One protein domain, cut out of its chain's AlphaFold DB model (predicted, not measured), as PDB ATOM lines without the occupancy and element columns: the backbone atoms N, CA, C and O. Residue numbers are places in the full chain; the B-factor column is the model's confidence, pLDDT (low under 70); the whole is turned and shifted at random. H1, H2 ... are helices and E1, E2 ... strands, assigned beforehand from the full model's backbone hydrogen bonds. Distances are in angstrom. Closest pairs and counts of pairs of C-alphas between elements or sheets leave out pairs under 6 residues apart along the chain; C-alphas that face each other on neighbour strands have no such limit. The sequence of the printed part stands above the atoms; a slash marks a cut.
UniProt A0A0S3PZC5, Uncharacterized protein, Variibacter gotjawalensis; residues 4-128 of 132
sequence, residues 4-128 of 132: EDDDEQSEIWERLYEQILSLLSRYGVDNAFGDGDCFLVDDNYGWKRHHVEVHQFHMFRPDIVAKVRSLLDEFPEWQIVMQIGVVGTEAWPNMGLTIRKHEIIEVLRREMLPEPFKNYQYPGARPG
ATOM      1  N   GLU A   4       4.845  34.486  -8.339       64.19
ATOM      2  CA  GLU A   4       6.189  33.967  -8.652       64.19
ATOM      3  C   GLU A   4       6.362  33.602 -10.139       64.19
ATOM      4  O   GLU A   4       7.409  33.880 -10.712       64.19
ATOM      5  N   ASP A   5       5.327  33.039 -10.774       70.69
ATOM      6  CA  ASP A   5       5.366  32.679 -12.201       70.69
ATOM      7  C   ASP A   5       5.337  33.923 -13.117       70.69
ATOM      8  O   ASP A   5       5.932  33.912 -14.196       70.69
ATOM      9  N   ASP A   6       4.668  35.000 -12.686       77.75
ATOM     10  CA  ASP A   6       4.570  36.267 -13.428       77.75
ATOM     11  C   ASP A   6       5.880  37.071 -13.321       77.75
ATOM     12  O   ASP A   6       6.323  37.678 -14.302       77.75
ATOM     13  N   ASP A   7       6.532  37.022 -12.153       85.25
ATOM     14  CA  ASP A   7       7.842  37.632 -11.921       85.25
ATOM     15  C   ASP A   7       8.927  36.922 -12.758       85.25
ATOM     16  O   ASP A   7       9.663  37.578 -13.496       85.25
ATOM     17  N   GLU A   8       8.979  35.580 -12.742       89.56
ATOM     18  CA  GLU A   8       9.927  34.807 -13.564       89.56
ATOM     19  C   GLU A   8       9.697  35.040 -15.066       89.56
ATOM     20  O   GLU A   8      10.650  35.212 -15.833       89.56
ATOM     21  N   GLN A   9       8.434  35.071 -15.508       93.44
ATOM     22  CA  GLN A   9       8.115  35.349 -16.907       93.44
ATOM     23  C   GLN A   9       8.611  36.734 -17.320       93.44
ATOM     24  O   GLN A   9       9.208  36.848 -18.392       93.44
ATOM     25  N   SER A  10       8.404  37.750 -16.479       93.25
ATOM     26  CA  SER A  10       8.813  39.128 -16.757       93.25
ATOM     27  C   SER A  10      10.335  39.265 -16.814       93.25
ATOM     28  O   SER A  10      10.860  39.855 -17.755       93.25
ATOM     29  N   GLU A  11      11.058  38.642 -15.881       94.94
ATOM     30  CA  GLU A  11      12.526  38.642 -15.882       94.94
ATOM     31  C   GLU A  11      13.107  37.979 -17.139       94.94
ATOM     32  O   GLU A  11      14.065  38.479 -17.739       94.94
ATOM     33  N   ILE A  12      12.541  36.843 -17.565       96.25
ATOM     34  CA  ILE A  12      12.991  36.177 -18.791       96.25
ATOM     35  C   ILE A  12      12.619  37.010 -20.021       96.25
ATOM     36  O   ILE A  12      13.442  37.122 -20.934       96.25
ATOM     37  N   TRP A  13      11.424  37.607 -20.034       96.75
ATOM     38  CA  TRP A  13      10.970  38.483 -21.110       96.75
ATOM     39  C   TRP A  13      11.954  39.637 -21.321       96.75
ATOM     40  O   TRP A  13      12.435  39.827 -22.434       96.75
ATOM     41  N   GLU A  14      12.321  40.361 -20.260       96.69
ATOM     42  CA  GLU A  14      13.245  41.500 -20.343       96.69
ATOM     43  C   GLU A  14      14.626  41.070 -20.845       96.69
ATOM     44  O   GLU A  14      15.183  41.665 -21.771       96.69
ATOM     45  N   ARG A  15      15.170  39.977 -20.299       97.56
ATOM     46  CA  ARG A  15      16.484  39.468 -20.712       97.56
ATOM     47  C   ARG A  15      16.504  39.042 -22.175       97.56
ATOM     48  O   ARG A  15      17.475  39.322 -22.881       97.56
ATOM     49  N   LEU A  16      15.471  38.339 -22.637       97.88
ATOM     50  CA  LEU A  16      15.382  37.911 -24.028       97.88
ATOM     51  C   LEU A  16      15.130  39.110 -24.955       97.88
ATOM     52  O   LEU A  16      15.769  39.193 -26.004       97.88
ATOM     53  N   TYR A  17      14.299  40.071 -24.547       97.69
ATOM     54  CA  TYR A  17      14.085  41.336 -25.254       97.69
ATOM     55  C   TYR A  17      15.409  42.067 -25.511       97.69
ATOM     56  O   TYR A  17      15.741  42.369 -26.660       97.69
ATOM     57  N   GLU A  18      16.221  42.277 -24.471       97.69
ATOM     58  CA  GLU A  18      17.524  42.942 -24.588       97.69
ATOM     59  C   GLU A  18      18.483  42.190 -25.521       97.69
ATOM     60  O   GLU A  18      19.187  42.804 -26.330       97.69
ATOM     61  N   GLN A  19      18.505  40.854 -25.445       98.25
ATOM     62  CA  GLN A  19      19.335  40.030 -26.326       98.25
ATOM     63  C   GLN A  19      18.890  40.120 -27.791       98.25
ATOM     64  O   GLN A  19      19.743  40.232 -28.678       98.25
ATOM     65  N   ILE A  20      17.579  40.105 -28.056       98.00
ATOM     66  CA  ILE A  20      17.034  40.264 -29.408       98.00
ATOM     67  C   ILE A  20      17.383  41.654 -29.941       98.00
ATOM     68  O   ILE A  20      17.961  41.758 -31.024       98.00
ATOM     69  N   LEU A  21      17.118  42.714 -29.174       97.62
ATOM     70  CA  LEU A  21      17.403  44.091 -29.576       97.62
ATOM     71  C   LEU A  21      18.901  44.310 -29.854       97.62
ATOM     72  O   LEU A  21      19.291  44.856 -30.890       97.62
ATOM     73  N   SER A  22      19.769  43.812 -28.970       97.56
ATOM     74  CA  SER A  22      21.231  43.864 -29.126       97.56
ATOM     75  C   SER A  22      21.733  43.076 -30.341       97.56
ATOM     76  O   SER A  22      22.757  43.421 -30.941       97.56
ATOM     77  N   LEU A  23      21.035  42.004 -30.726       97.88
ATOM     78  CA  LEU A  23      21.361  41.231 -31.917       97.88
ATOM     79  C   LEU A  23      20.893  41.941 -33.193       97.88
ATOM     80  O   LEU A  23      21.692  42.085 -34.121       97.88
ATOM     81  N   LEU A  24      19.626  42.358 -33.254       97.38
ATOM     82  CA  LEU A  24      19.006  42.925 -34.456       97.38
ATOM     83  C   LEU A  24      19.567  44.305 -34.809       97.38
ATOM     84  O   LEU A  24      19.802  44.569 -35.988       97.38
ATOM     85  N   SER A  25      19.921  45.121 -33.810       96.69
ATOM     86  CA  SER A  25      20.572  46.432 -34.002       96.69
ATOM     87  C   SER A  25      21.914  46.375 -34.750       96.69
ATOM     88  O   SER A  25      22.420  47.394 -35.215       96.69
ATOM     89  N   ARG A  26      22.512  45.185 -34.901       97.31
ATOM     90  CA  ARG A  26      23.735  44.977 -35.699       97.31
ATOM     91  C   ARG A  26      23.463  44.848 -37.197       97.31
ATOM     92  O   ARG A  26      24.411  44.904 -37.978       97.31
ATOM     93  N   TYR A  27      22.213  44.605 -37.584       96.75
ATOM     94  CA  TYR A  27      21.809  44.356 -38.970       96.75
ATOM     95  C   TYR A  27      20.895  45.436 -39.524       96.75
ATOM     96  O   TYR A  27      20.915  45.640 -40.734       96.75
ATOM     97  N   GLY A  28      20.145  46.117 -38.659       95.25
ATOM     98  CA  GLY A  28      19.206  47.145 -39.069       95.25
ATOM     99  C   GLY A  28      18.826  48.097 -37.942       95.25
ATOM    100  O   GLY A  28      19.315  47.998 -36.815       95.25
ATOM    101  N   VAL A  29      17.961  49.042 -38.282       95.75
ATOM    102  CA  VAL A  29      17.421  50.064 -37.391       95.75
ATOM    103  C   VAL A  29      16.086  49.590 -36.830       95.75
ATOM    104  O   VAL A  29      15.165  49.297 -37.591       95.75
ATOM    105  N   ASP A  30      15.984  49.547 -35.506       93.44
ATOM    106  CA  ASP A  30      14.716  49.328 -34.811       93.44
ATOM    107  C   ASP A  30      13.887  50.624 -34.804       93.44
ATOM    108  O   ASP A  30      14.392  51.685 -34.419       93.44
ATOM    109  N   ASN A  31      12.648  50.573 -35.303       91.88
ATOM    110  CA  ASN A  31      11.773  51.740 -35.380       91.88
ATOM    111  C   ASN A  31      10.283  51.366 -35.446       91.88
ATOM    112  O   ASN A  31       9.800  50.877 -36.469       91.88
ATOM    113  N   ALA A  32       9.543  51.725 -34.397       86.69
ATOM    114  CA  ALA A  32       8.103  51.486 -34.259       86.69
ATOM    115  C   ALA A  32       7.206  52.185 -35.301       86.69
ATOM    116  O   ALA A  32       6.039  51.836 -35.441       86.69
ATOM    117  N   PHE A  33       7.715  53.185 -36.027       84.06
ATOM    118  CA  PHE A  33       6.941  53.958 -37.006       84.06
ATOM    119  C   PHE A  33       7.082  53.444 -38.443       84.06
ATOM    120  O   PHE A  33       6.454  53.997 -39.344       84.06
ATOM    121  N   GLY A  34       7.888  52.402 -38.675       79.94
ATOM    122  CA  GLY A  34       8.083  51.839 -40.013       79.94
ATOM    123  C   GLY A  34       9.268  52.380 -40.797       79.94
ATOM    124  O   GLY A  34       9.579  51.844 -41.857       79.94
ATOM    125  N   ASP A  35       9.949  53.405 -40.282       85.88
ATOM    126  CA  ASP A  35      11.076  54.056 -40.969       85.88
ATOM    127  C   ASP A  35      12.410  53.295 -40.794       85.88
ATOM    128  O   ASP A  35      13.453  53.727 -41.287       85.88
ATOM    129  N   GLY A  36      12.382  52.171 -40.072       91.00
ATOM    130  CA  GLY A  36      13.515  51.273 -39.839       91.00
ATOM    131  C   GLY A  36      13.414  49.952 -40.602       91.00
ATOM    132  O   GLY A  36      12.563  49.759 -41.468       91.00
ATOM    133  N   ASP A  37      14.291  49.016 -40.250       94.25
ATOM    134  CA  ASP A  37      14.362  47.685 -40.857       94.25
ATOM    135  C   ASP A  37      13.463  46.673 -40.141       94.25
ATOM    136  O   ASP A  37      12.936  45.740 -40.762       94.25
ATOM    137  N   CYS A  38      13.268  46.874 -38.838       94.75
ATOM    138  CA  CYS A  38      12.364  46.105 -37.997       94.75
ATOM    139  C   CYS A  38      11.818  46.948 -36.838       94.75
ATOM    140  O   CYS A  38      12.249  48.078 -36.623       94.75
ATOM    141  N   PHE A  39      10.900  46.368 -36.080       94.31
ATOM    142  CA  PHE A  39      10.458  46.850 -34.783       94.31
ATOM    143  C   PHE A  39      10.247  45.657 -33.848       94.31
ATOM    144  O   PHE A  39       9.455  44.761 -34.140       94.31
ATOM    145  N   LEU A  40      10.985  45.609 -32.744       96.31
ATOM    146  CA  LEU A  40      10.740  44.669 -31.658       96.31
ATOM    147  C   LEU A  40       9.658  45.243 -30.739       96.31
ATOM    148  O   LEU A  40       9.880  46.248 -30.074       96.31
ATOM    149  N   VAL A  41       8.502  44.580 -30.686       93.94
ATOM    150  CA  VAL A  41       7.381  44.994 -29.835       93.94
ATOM    151  C   VAL A  41       7.800  44.938 -28.363       93.94
ATOM    152  O   VAL A  41       8.262  43.898 -27.885       93.94
ATOM    153  N   ASP A  42       7.618  46.055 -27.661       92.38
ATOM    154  CA  ASP A  42       8.026  46.284 -26.270       92.38
ATOM    155  C   ASP A  42       6.929  45.987 -25.234       92.38
ATOM    156  O   ASP A  42       7.155  46.095 -24.030       92.38
ATOM    157  N   ASP A  43       5.764  45.524 -25.686       91.50
ATOM    158  CA  ASP A  43       4.674  45.089 -24.816       91.50
ATOM    159  C   ASP A  43       4.814  43.615 -24.391       91.50
ATOM    160  O   ASP A  43       4.738  42.686 -25.208       91.50
ATOM    161  N   ASN A  44       4.919  43.377 -23.080       91.38
ATOM    162  CA  ASN A  44       4.812  42.038 -22.500       91.38
ATOM    163  C   ASN A  44       3.344  41.671 -22.207       91.38
ATOM    164  O   ASN A  44       2.785  42.034 -21.174       91.38
ATOM    165  N   TYR A  45       2.727  40.885 -23.093       87.38
ATOM    166  CA  TYR A  45       1.355  40.380 -22.925       87.38
ATOM    167  C   TYR A  45       1.243  39.118 -22.038       87.38
ATOM    168  O   TYR A  45       0.196  38.468 -22.020       87.38
ATOM    169  N   GLY A  46       2.317  38.723 -21.342       89.06
ATOM    170  CA  GLY A  46       2.360  37.525 -20.489       89.06
ATOM    171  C   GLY A  46       2.527  36.206 -21.255       89.06
ATOM    172  O   GLY A  46       2.434  35.121 -20.684       89.06
ATOM    173  N   TRP A  47       2.768  36.258 -22.567       90.94
ATOM    174  CA  TRP A  47       3.067  35.073 -23.374       90.94
ATOM    175  C   TRP A  47       4.575  34.813 -23.406       90.94
ATOM    176  O   TRP A  47       5.371  35.748 -23.435       90.94
ATOM    177  N   LYS A  48       4.991  33.540 -23.481       95.19
ATOM    178  CA  LYS A  48       6.396  33.142 -23.715       95.19
ATOM    179  C   LYS A  48       6.804  33.392 -25.181       95.19
ATOM    180  O   LYS A  48       7.136  32.467 -25.927       95.19
ATOM    181  N   ARG A  49       6.672  34.639 -25.645       95.62
ATOM    182  CA  ARG A  49       6.846  35.049 -27.043       95.62
ATOM    183  C   ARG A  49       7.322  36.496 -27.153       95.62
ATOM    184  O   ARG A  49       6.739  37.368 -26.525       95.62
ATOM    185  N   HIS A  50       8.264  36.747 -28.064       97.56
ATOM    186  CA  HIS A  50       8.521  38.089 -28.604       97.56
ATOM    187  C   HIS A  50       8.007  38.218 -30.033       97.56
ATOM    188  O   HIS A  50       8.012  37.243 -30.794       97.56
ATOM    189  N   HIS A  51       7.592  39.428 -30.392       95.81
ATOM    190  CA  HIS A  51       7.149  39.771 -31.734       95.81
ATOM    191  C   HIS A  51       8.096  40.815 -32.330       95.81
ATOM    192  O   HIS A  51       8.321  41.866 -31.743       95.81
ATOM    193  N   VAL A  52       8.659  40.494 -33.489       95.81
ATOM    194  CA  VAL A  52       9.446  41.388 -34.329       95.81
ATOM    195  C   VAL A  52       8.657  41.651 -35.603       95.81
ATOM    196  O   VAL A  52       8.440  40.736 -36.401       95.81
ATOM    197  N   GLU A  53       8.262  42.895 -35.815       93.56
ATOM    198  CA  GLU A  53       7.766  43.360 -37.101       93.56
ATOM    199  C   GLU A  53       8.959  43.631 -38.018       93.56
ATOM    200  O   GLU A  53       9.934  44.278 -37.647       93.56
ATOM    201  N   VAL A  54       8.930  43.077 -39.223       93.38
ATOM    202  CA  VAL A  54      10.005  43.176 -40.207       93.38
ATOM    203  C   VAL A  54       9.529  44.051 -41.351       93.38
ATOM    204  O   VAL A  54       8.609  43.690 -42.088       93.38
ATOM    205  N   HIS A  55      10.192  45.189 -41.521       91.81
ATOM    206  CA  HIS A  55       9.868  46.182 -42.543       91.81
ATOM    207  C   HIS A  55      10.761  46.021 -43.778       91.81
ATOM    208  O   HIS A  55      10.345  46.337 -44.891       91.81
ATOM    209  N   GLN A  56      11.968  45.467 -43.602       91.69
ATOM    210  CA  GLN A  56      12.918  45.203 -44.682       91.69
ATOM    211  C   GLN A  56      13.299  43.720 -44.763       91.69
ATOM    212  O   GLN A  56      13.811  43.121 -43.816       91.69
ATOM    213  N   PHE A  57      13.120  43.108 -45.941       91.69
ATOM    214  CA  PHE A  57      13.296  41.659 -46.132       91.69
ATOM    215  C   PHE A  57      14.715  41.137 -45.869       91.69
ATOM    216  O   PHE A  57      14.902  39.936 -45.670       91.69
ATOM    217  N   HIS A  58      15.735  41.998 -45.841       93.69
ATOM    218  CA  HIS A  58      17.087  41.555 -45.503       93.69
ATOM    219  C   HIS A  58      17.209  41.059 -44.059       93.69
ATOM    220  O   HIS A  58      18.096  40.251 -43.793       93.69
ATOM    221  N   MET A  59      16.299  41.446 -43.161       95.62
ATOM    222  CA  MET A  59      16.242  40.918 -41.794       95.62
ATOM    223  C   MET A  59      15.893  39.422 -41.758       95.62
ATOM    224  O   MET A  59      16.258  38.722 -40.820       95.62
ATOM    225  N   PHE A  60      15.282  38.891 -42.824       95.38
ATOM    226  CA  PHE A  60      15.010  37.461 -42.998       95.38
ATOM    227  C   PHE A  60      16.196  36.665 -43.549       95.38
ATOM    228  O   PHE A  60      16.038  35.497 -43.906       95.38
ATOM    229  N   ARG A  61      17.393  37.245 -43.664       96.19
ATOM    230  CA  ARG A  61      18.564  36.488 -44.119       96.19
ATOM    231  C   ARG A  61      18.800  35.241 -43.249       96.19
ATOM    232  O   ARG A  61      18.720  35.345 -42.023       96.19
ATOM    233  N   PRO A  62      19.150  34.081 -43.842       96.88
ATOM    234  CA  PRO A  62      19.337  32.844 -43.084       96.88
ATOM    235  C   PRO A  62      20.342  32.962 -41.935       96.88
ATOM    236  O   PRO A  62      20.135  32.363 -40.884       96.88
ATOM    237  N   ASP A  63      21.402  33.760 -42.096       97.00
ATOM    238  CA  ASP A  63      22.400  33.971 -41.047       97.00
ATOM    239  C   ASP A  63      21.883  34.810 -39.866       97.00
ATOM    240  O   ASP A  63      22.307  34.581 -38.734       97.00
ATOM    241  N   ILE A  64      20.944  35.731 -40.103       97.44
ATOM    242  CA  ILE A  64      20.277  36.497 -39.042       97.44
ATOM    243  C   ILE A  64      19.310  35.580 -38.296       97.44
ATOM    244  O   ILE A  64      19.409  35.448 -37.079       97.44
ATOM    245  N   VAL A  65      18.444  34.871 -39.026       97.62
ATOM    246  CA  VAL A  65      17.465  33.931 -38.450       97.62
ATOM    247  C   VAL A  65      18.153  32.836 -37.627       97.62
ATOM    248  O   VAL A  65      17.684  32.491 -36.544       97.62
ATOM    249  N   ALA A  66      19.301  32.324 -38.082       97.38
ATOM    250  CA  ALA A  66      20.083  31.349 -37.324       97.38
ATOM    251  C   ALA A  66      20.595  31.919 -35.988       97.38
ATOM    252  O   ALA A  66      20.544  31.231 -34.968       97.38
ATOM    253  N   LYS A  67      21.049  33.179 -35.974       97.75
ATOM    254  CA  LYS A  67      21.494  33.849 -34.744       97.75
ATOM    255  C   LYS A  67      20.328  34.135 -33.803       97.75
ATOM    256  O   LYS A  67      20.457  33.888 -32.610       97.75
ATOM    257  N   VAL A  68      19.185  34.571 -34.332       97.50
ATOM    258  CA  VAL A  68      17.957  34.754 -33.542       97.50
ATOM    259  C   VAL A  68      17.556  33.435 -32.882       97.50
ATOM    260  O   VAL A  68      17.324  33.394 -31.679       97.50
ATOM    261  N   ARG A  69      17.568  32.327 -33.635       97.38
ATOM    262  CA  ARG A  69      17.285  30.993 -33.094       97.38
ATOM    263  C   ARG A  69      18.249  30.587 -31.976       97.38
ATOM    264  O   ARG A  69      17.793  29.998 -31.003       97.38
ATOM    265  N   SER A  70      19.543  30.903 -32.087       96.81
ATOM    266  CA  SER A  70      20.522  30.555 -31.043       96.81
ATOM    267  C   SER A  70      20.282  31.255 -29.703       96.81
ATOM    268  O   SER A  70      20.669  30.714 -28.674       96.81
ATOM    269  N   LEU A  71      19.583  32.399 -29.676       96.94
ATOM    270  CA  LEU A  71      19.185  33.028 -28.407       96.94
ATOM    271  C   LEU A  71      18.262  32.106 -27.595       96.94
ATOM    272  O   LEU A  71      18.332  32.061 -26.372       96.94
ATOM    273  N   LEU A  72      17.437  31.300 -28.271       97.06
ATOM    274  CA  LEU A  72      16.492  30.377 -27.635       97.06
ATOM    275  C   LEU A  72      17.158  29.124 -27.049       97.06
ATOM    276  O   LEU A  72      16.470  28.294 -26.452       97.06
ATOM    277  N   ASP A  73      18.479  28.963 -27.179       95.88
ATOM    278  CA  ASP A  73      19.187  27.877 -26.502       95.88
ATOM    279  C   ASP A  73      19.105  28.018 -24.978       95.88
ATOM    280  O   ASP A  73      18.905  27.001 -24.300       95.88
ATOM    281  N   GLU A  74      19.165  29.262 -24.483       95.75
ATOM    282  CA  GLU A  74      18.994  29.645 -23.075       95.75
ATOM    283  C   GLU A  74      17.517  29.670 -22.641       95.75
ATOM    284  O   GLU A  74      17.222  29.478 -21.463       95.75
ATOM    285  N   PHE A  75      16.584  29.833 -23.588       95.50
ATOM    286  CA  PHE A  75      15.148  30.017 -23.331       95.50
ATOM    287  C   PHE A  75      14.292  29.009 -24.124       95.50
ATOM    288  O   PHE A  75      13.543  29.388 -25.026       95.50
ATOM    289  N   PRO A  76      14.377  27.698 -23.828       93.44
ATOM    290  CA  PRO A  76      13.820  26.640 -24.680       93.44
ATOM    291  C   PRO A  76      12.291  26.652 -24.825       93.44
ATOM    292  O   PRO A  76      11.775  26.082 -25.786       93.44
ATOM    293  N   GLU A  77      11.579  27.263 -23.878       95.12
ATOM    294  CA  GLU A  77      10.115  27.387 -23.884       95.12
ATOM    295  C   GLU A  77       9.615  28.650 -24.599       95.12
ATOM    296  O   GLU A  77       8.409  28.821 -24.773       95.12
ATOM    297  N   TRP A  78      10.529  29.539 -24.986       97.12
ATOM    298  CA  TRP A  78      10.204  30.800 -25.633       97.12
ATOM    299  C   TRP A  78      10.235  30.669 -27.150       97.12
ATOM    300  O   TRP A  78      10.914  29.815 -27.728       97.12
ATOM    301  N   GLN A  79       9.491  31.552 -27.806       97.06
ATOM    302  CA  GLN A  79       9.507  31.677 -29.255       97.06
ATOM    303  C   GLN A  79       9.640  33.130 -29.699       97.06
ATOM    304  O   GLN A  79       9.213  34.055 -29.011       97.06
ATOM    305  N   ILE A  80      10.203  33.328 -30.884       97.88
ATOM    306  CA  ILE A  80      10.334  34.643 -31.511       97.88
ATOM    307  C   ILE A  80       9.561  34.593 -32.819       97.88
ATOM    308  O   ILE A  80       9.820  33.739 -33.664       97.88
ATOM    309  N   VAL A  81       8.590  35.484 -32.976       96.44
ATOM    310  CA  VAL A  81       7.812  35.623 -34.206       96.44
ATOM    311  C   VAL A  81       8.375  36.801 -34.981       96.44
ATOM    312  O   VAL A  81       8.342  37.922 -34.492       96.44
ATOM    313  N   MET A  82       8.902  36.545 -36.174       96.44
ATOM    314  CA  MET A  82       9.327  37.574 -37.120       96.44
ATOM    315  C   MET A  82       8.264  37.692 -38.208       96.44
ATOM    316  O   MET A  82       8.223  36.855 -39.113       96.44
ATOM    317  N   GLN A  83       7.397  38.694 -38.114       93.31
ATOM    318  CA  GLN A  83       6.272  38.903 -39.026       93.31
ATOM    319  C   GLN A  83       6.579  40.032 -40.008       93.31
ATOM    320  O   GLN A  83       7.204  41.019 -39.650       93.31
ATOM    321  N   ILE A  84       6.137  39.914 -41.258       90.44
ATOM    322  CA  ILE A  84       6.238  41.005 -42.234       90.44
ATOM    323  C   ILE A  84       5.253  42.118 -41.840       90.44
ATOM    324  O   ILE A  84       4.046  41.883 -41.806       90.44
ATOM    325  N   GLY A  85       5.774  43.318 -41.581       81.00
ATOM    326  CA  GLY A  85       5.028  44.505 -41.148       81.00
ATOM    327  C   GLY A  85       5.235  45.706 -42.075       81.00
ATOM    328  O   GLY A  85       5.505  46.806 -41.620       81.00
ATOM    329  N   VAL A  86       5.199  45.513 -43.399       67.44
ATOM    330  CA  VAL A  86       5.502  46.604 -44.348       67.44
ATOM    331  C   VAL A  86       4.463  47.730 -44.225       67.44
ATOM    332  O   VAL A  86       3.292  47.575 -44.588       67.44
ATOM    333  N   VAL A  87       4.906  48.889 -43.733       61.50
ATOM    334  CA  VAL A  87       4.059  50.071 -43.532       61.50
ATOM    335  C   VAL A  87       3.446  50.553 -44.849       61.50
ATOM    336  O   VAL A  87       4.085  50.561 -45.901       61.50
ATOM    337  N   GLY A  88       2.168  50.940 -44.795       58.88
ATOM    338  CA  GLY A  88       1.411  51.440 -45.949       58.88
ATOM    339  C   GLY A  88       0.810  50.353 -46.842       58.88
ATOM    340  O   GLY A  88       0.254  50.665 -47.895       58.88
ATOM    341  N   THR A  89       0.888  49.085 -46.434       55.28
ATOM    342  CA  THR A  89       0.329  47.972 -47.201       55.28
ATOM    343  C   THR A  89      -0.641  47.140 -46.362       55.28
ATOM    344  O   THR A  89      -0.298  46.081 -45.855       55.28
ATOM    345  N   GLU A  90      -1.903  47.578 -46.294       56.75
ATOM    346  CA  GLU A  90      -3.031  46.844 -45.673       56.75
ATOM    347  C   GLU A  90      -3.278  45.437 -46.278       56.75
ATOM    348  O   GLU A  90      -4.149  44.700 -45.824       56.75
ATOM    349  N   ALA A  91      -2.531  45.049 -47.317       58.16
ATOM    350  CA  ALA A  91      -2.782  43.881 -48.156       58.16
ATOM    351  C   ALA A  91      -1.802  42.709 -47.962       58.16
ATOM    352  O   ALA A  91      -1.958  41.693 -48.646       58.16
ATOM    353  N   TRP A  92      -0.789  42.809 -47.087       69.06
ATOM    354  CA  TRP A  92       0.084  41.652 -46.860       69.06
ATOM    355  C   TRP A  92      -0.628  40.621 -45.983       69.06
ATOM    356  O   TRP A  92      -1.125  40.957 -44.909       69.06
ATOM    357  N   PRO A  93      -0.698  39.355 -46.423       72.19
ATOM    358  CA  PRO A  93      -1.203  38.294 -45.570       72.19
ATOM    359  C   PRO A  93      -0.295  38.147 -44.347       72.19
ATOM    360  O   PRO A  93       0.900  38.433 -44.427       72.19
ATOM    361  N   ASN A  94      -0.857  37.669 -43.233       79.25
ATOM    362  CA  ASN A  94      -0.069  37.352 -42.046       79.25
ATOM    363  C   ASN A  94       0.974  36.286 -42.420       79.25
ATOM    364  O   ASN A  94       0.627  35.140 -42.717       79.25
ATOM    365  N   MET A  95       2.228  36.718 -42.522       88.44
ATOM    366  CA  MET A  95       3.340  35.938 -43.035       88.44
ATOM    367  C   MET A  95       4.602  36.262 -42.266       88.44
ATOM    368  O   MET A  95       4.853  37.411 -41.904       88.44
ATOM    369  N   GLY A  96       5.436  35.250 -42.088       93.81
ATOM    370  CA  GLY A  96       6.658  35.394 -41.328       93.81
ATOM    371  C   GLY A  96       7.262  34.059 -40.946       93.81
ATOM    372  O   GLY A  96       6.970  33.020 -41.548       93.81
ATOM    373  N   LEU A  97       8.102  34.114 -39.922       96.44
ATOM    374  CA  LEU A  97       8.730  32.963 -39.300       96.44
ATOM    375  C   LEU A  97       8.357  32.921 -37.822       96.44
ATOM    376  O   LEU A  97       8.569  33.896 -37.105       96.44
ATOM    377  N   THR A  98       7.894  31.769 -37.351       96.88
ATOM    378  CA  THR A  98       7.870  31.462 -35.920       96.88
ATOM    379  C   THR A  98       9.101  30.633 -35.599       96.88
ATOM    380  O   THR A  98       9.269  29.518 -36.092       96.88
ATOM    381  N   ILE A  99       9.986  31.185 -34.782       97.50
ATOM    382  CA  ILE A  99      11.270  30.592 -34.428       97.50
ATOM    383  C   ILE A  99      11.145  30.004 -33.026       97.50
ATOM    384  O   ILE A  99      10.863  30.717 -32.064       97.50
ATOM    385  N   ARG A 100      11.372  28.697 -32.920       96.25
ATOM    386  CA  ARG A 100      11.496  27.951 -31.665       96.25
ATOM    387  C   ARG A 100      12.904  27.368 -31.587       96.25
ATOM    388  O   ARG A 100      13.602  27.244 -32.594       96.25
ATOM    389  N   LYS A 101      13.326  26.928 -30.401       95.38
ATOM    390  CA  LYS A 101      14.631  26.263 -30.235       95.38
ATOM    391  C   LYS A 101      14.818  25.089 -31.208       95.38
ATOM    392  O   LYS A 101      15.846  24.962 -31.877       95.38
ATOM    393  N   HIS A 102      13.811  24.227 -31.313       92.94
ATOM    394  CA  HIS A 102      13.900  22.965 -32.049       92.94
ATOM    395  C   HIS A 102      13.424  23.052 -33.505       92.94
ATOM    396  O   HIS A 102      13.801  22.198 -34.306       92.94
ATOM    397  N   GLU A 103      12.671  24.084 -33.875       94.56
ATOM    398  CA  GLU A 103      12.085  24.209 -35.210       94.56
ATOM    399  C   GLU A 103      11.936  25.667 -35.645       94.56
ATOM    400  O   GLU A 103      11.878  26.584 -34.829       94.56
ATOM    401  N   ILE A 104      11.839  25.865 -36.955       97.06
ATOM    402  CA  ILE A 104      11.376  27.118 -37.545       97.06
ATOM    403  C   ILE A 104      10.108  26.783 -38.322       97.06
ATOM    404  O   ILE A 104      10.104  25.878 -39.154       97.06
ATOM    405  N   ILE A 105       9.035  27.503 -38.044       96.44
ATOM    406  CA  ILE A 105       7.776  27.379 -38.765       96.44
ATOM    407  C   ILE A 105       7.714  28.535 -39.745       96.44
ATOM    408  O   ILE A 105       7.780  29.701 -39.357       96.44
ATOM    409  N   GLU A 106       7.612  28.202 -41.021       93.50
ATOM    410  CA  GLU A 106       7.627  29.172 -42.098       93.50
ATOM    411  C   GLU A 106       6.232  29.339 -42.693       93.50
ATOM    412  O   GLU A 106       5.663  28.402 -43.256       93.50
ATOM    413  N   VAL A 107       5.714  30.564 -42.619       92.75
ATOM    414  CA  VAL A 107       4.444  30.974 -43.235       92.75
ATOM    415  C   VAL A 107       4.726  32.087 -44.249       92.75
ATOM    416  O   VAL A 107       4.092  33.134 -44.253       92.75
ATOM    417  N   LEU A 108       5.743  31.902 -45.095       90.19
ATOM    418  CA  LEU A 108       6.115  32.857 -46.142       90.19
ATOM    419  C   LEU A 108       5.504  32.440 -47.487       90.19
ATOM    420  O   LEU A 108       5.786  31.358 -47.997       90.19
ATOM    421  N   ARG A 109       4.736  33.329 -48.128       89.44
ATOM    422  CA  ARG A 109       4.324  33.175 -49.535       89.44
ATOM    423  C   ARG A 109       5.472  33.604 -50.435       89.44
ATOM    424  O   ARG A 109       5.614  34.777 -50.783       89.44
ATOM    425  N   ARG A 110       6.338  32.648 -50.770       89.88
ATOM    426  CA  ARG A 110       7.580  32.865 -51.532       89.88
ATOM    427  C   ARG A 110       7.342  33.575 -52.863       89.88
ATOM    428  O   ARG A 110       8.177  34.350 -53.310       89.88
ATOM    429  N   GLU A 111       6.201  33.348 -53.496       89.12
ATOM    430  CA  GLU A 111       5.775  34.005 -54.727       89.12
ATOM    431  C   GLU A 111       5.587  35.522 -54.602       89.12
ATOM    432  O   GLU A 111       5.731  36.213 -55.608       89.12
ATOM    433  N   MET A 112       5.319  36.031 -53.395       86.50
ATOM    434  CA  MET A 112       5.167  37.462 -53.113       86.50
ATOM    435  C   MET A 112       6.485  38.138 -52.719       86.50
ATOM    436  O   MET A 112       6.559  39.365 -52.692       86.50
ATOM    437  N   LEU A 113       7.521  37.358 -52.396       87.81
ATOM    438  CA  LEU A 113       8.807  37.900 -51.970       87.81
ATOM    439  C   LEU A 113       9.656  38.312 -53.181       87.81
ATOM    440  O   LEU A 113       9.731  37.562 -54.162       87.81
ATOM    441  N   PRO A 114      10.348  39.464 -53.118       89.31
ATOM    442  CA  PRO A 114      11.312  39.827 -54.144       89.31
ATOM    443  C   PRO A 114      12.543  38.910 -54.103       89.31
ATOM    444  O   PRO A 114      12.849  38.263 -53.098       89.31
ATOM    445  N   GLU A 115      13.285  38.866 -55.206       87.56
ATOM    446  CA  GLU A 115      14.628  38.281 -55.203       87.56
ATOM    447  C   GLU A 115      15.589  39.159 -54.375       87.56
ATOM    448  O   GLU A 115      15.452  40.385 -54.394       87.56
ATOM    449  N   PRO A 116      16.568  38.575 -53.655       90.00
ATOM    450  CA  PRO A 116      16.875  37.141 -53.547       90.00
ATOM    451  C   PRO A 116      16.066  36.386 -52.467       90.00
ATOM    452  O   PRO A 116      16.231  35.179 -52.293       90.00
ATOM    453  N   PHE A 117      15.210  37.082 -51.715       89.75
ATOM    454  CA  PHE A 117      14.552  36.583 -50.494       89.75
ATOM    455  C   PHE A 117      13.633  35.382 -50.745       89.75
ATOM    456  O   PHE A 117      13.495  34.498 -49.896       89.75
ATOM    457  N   LYS A 118      13.055  35.309 -51.946       91.25
ATOM    458  CA  LYS A 118      12.269  34.167 -52.421       91.25
ATOM    459  C   LYS A 118      12.984  32.822 -52.259       91.25
ATOM    460  O   LYS A 118      12.332  31.828 -51.956       91.25
ATOM    461  N   ASN A 119      14.309  32.810 -52.400       92.81
ATOM    462  CA  ASN A 119      15.132  31.600 -52.406       92.81
ATOM    463  C   ASN A 119      15.829  31.308 -51.067       92.81
ATOM    464  O   ASN A 119      16.612  30.362 -50.976       92.81
ATOM    465  N   TYR A 120      15.576  32.096 -50.018       94.56
ATOM    466  CA  TYR A 120      16.173  31.844 -48.705       94.56
ATOM    467  C   TYR A 120      15.691  30.528 -48.113       94.56
ATOM    468  O   TYR A 120      14.496  30.272 -48.068       94.56
ATOM    469  N   GLN A 121      16.614  29.718 -47.608       93.94
ATOM    470  CA  GLN A 121      16.298  28.472 -46.920       93.94
ATOM    471  C   GLN A 121      16.731  28.573 -45.465       93.94
ATOM    472  O   GLN A 121      17.839  29.022 -45.170       93.94
ATOM    473  N   TYR A 122      15.863  28.122 -44.565       95.19
ATOM    474  CA  TYR A 122      16.135  28.073 -43.134       95.19
ATOM    475  C   TYR A 122      16.335  26.610 -42.728       95.19
ATOM    476  O   TYR A 122      15.394  25.818 -42.815       95.19
ATOM    477  N   PRO A 123      17.550  26.201 -42.323       91.19
ATOM    478  CA  PRO A 123      17.820  24.813 -41.970       91.19
ATOM    479  C   PRO A 123      16.896  24.291 -40.863       91.19
ATOM    480  O   PRO A 123      16.807  24.870 -39.777       91.19
ATOM    481  N   GLY A 124      16.224  23.171 -41.140       88.25
ATOM    482  CA  GLY A 124      15.263  22.556 -40.221       88.25
ATOM    483  C   GLY A 124      13.910  23.269 -40.144       88.25
ATOM    484  O   GLY A 124      13.140  22.967 -39.236       88.25
ATOM    485  N   ALA A 125      13.619  24.202 -41.055       94.06
ATOM    486  CA  ALA A 125      12.295  24.795 -41.146       94.06
ATOM    487  C   ALA A 125      11.279  23.839 -41.774       94.06
ATOM    488  O   ALA A 125      11.607  23.048 -42.663       94.06
ATOM    489  N   ARG A 126      10.029  23.959 -41.333       94.62
ATOM    490  CA  ARG A 126       8.870  23.303 -41.939       94.62
ATOM    491  C   ARG A 126       7.817  24.340 -42.337       94.62
ATOM    492  O   ARG A 126       7.768  25.409 -41.727       94.62
ATOM    493  N   PRO A 127       6.941  24.026 -43.304       92.19
ATOM    494  CA  PRO A 127       5.764  24.843 -43.565       92.19
ATOM    495  C   PRO A 127       4.878  24.945 -42.317       92.19
ATOM    496  O   PRO A 127       4.718  23.963 -41.580       92.19
ATOM    497  N   GLY A 128       4.309  26.124 -42.084       86.69
ATOM    498  CA  GLY A 128       3.261  26.298 -41.085       86.69
ATOM    499  C   GLY A 128       1.926  25.714 -41.524       86.69
ATOM    500  O   GLY A 128       1.658  25.516 -42.711       86.69
TER     501      GLY A 128
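AT A GLANCE: This is residues 4 to 128 of the 132 residues of an uncharacterized protein of Variibacter gotjawalensis (UniProt A0A0S3PZC5). A twisted sheet of six strands has one face covered by helices, the long H1 over E2 and H3 over E4, running opposite ways, with the short H2; the other face is bare of named helices. H1 covers the sheet with residues 13 to 24, and its earlier residues reach past it. The printed part has 125 residues, under half in named elements, mixed in class, with three helices and six strands in the order H1 E1 E2 H2 H3 E3 E4 E5 E6; the mixed sheet runs E1 E2 E3 E4 E5 E6. It is compact, with a radius of gyration of the C-alphas of 14.2 A and spans of 46 by 33 by 26 A.

IN THESE COORDINATES: The strands are E1, residues 38 to 40; E2, 49 to 54, 15.8 A long; E3, 79 to 84, 16.3 A; E4, 96 to 100, 13.1 A; E5, 104 to 106; and E6, 125 to 127, ending at C-alpha (5.764, 24.843, -43.565). H1, residues 4 to 24, 30.2 A, begins at C-alpha (6.189, 33.967, -8.652); H2 is 57 to 60 and H3 62 to 71, 14.7 A.

HOW THE PARTS SIT: Parallel E2 and E3, N 52 to O 81 2.8 A, form with H2 and H3 a strand-helix-strand unit, parallel neighbours with helices between, its crossover right-handed. E1 and E2 are an antiparallel hairpin, N 39 to O 53 2.8 A. E3, E4 and E5 form a meander of two hairpins, each strand antiparallel to the one before, N 82 to O 97 2.8 A and N 105 to O 98 2.8 A. Edge strand E6 is parallel to E5, N 126 to O 104 2.9 A. H1 and H3 make two layers with the sheet, at heights of 8.2 A and 9.8 A; H2, on the same face, only just lies over E2, with 3 C-alphas falling on it. H1 touches H3 with residues 16 to 24 alone, closest C-alphas Ile 20 and Val 68, 6.9 A, at a shallow tilt of 29 degrees. Every O i to N i+4 pair is within hydrogen-bond range in H1 and H3; H2 is too short for one.

THE WHOLE: The farthest C-alphas, Glu 4 and Glu 115, are 47.5 A apart. The printed part has no cut; the links H1 to E1, E3 to E4 and E5 to E6 are long. Residues 4 and 86 to 92 have pLDDT under 70.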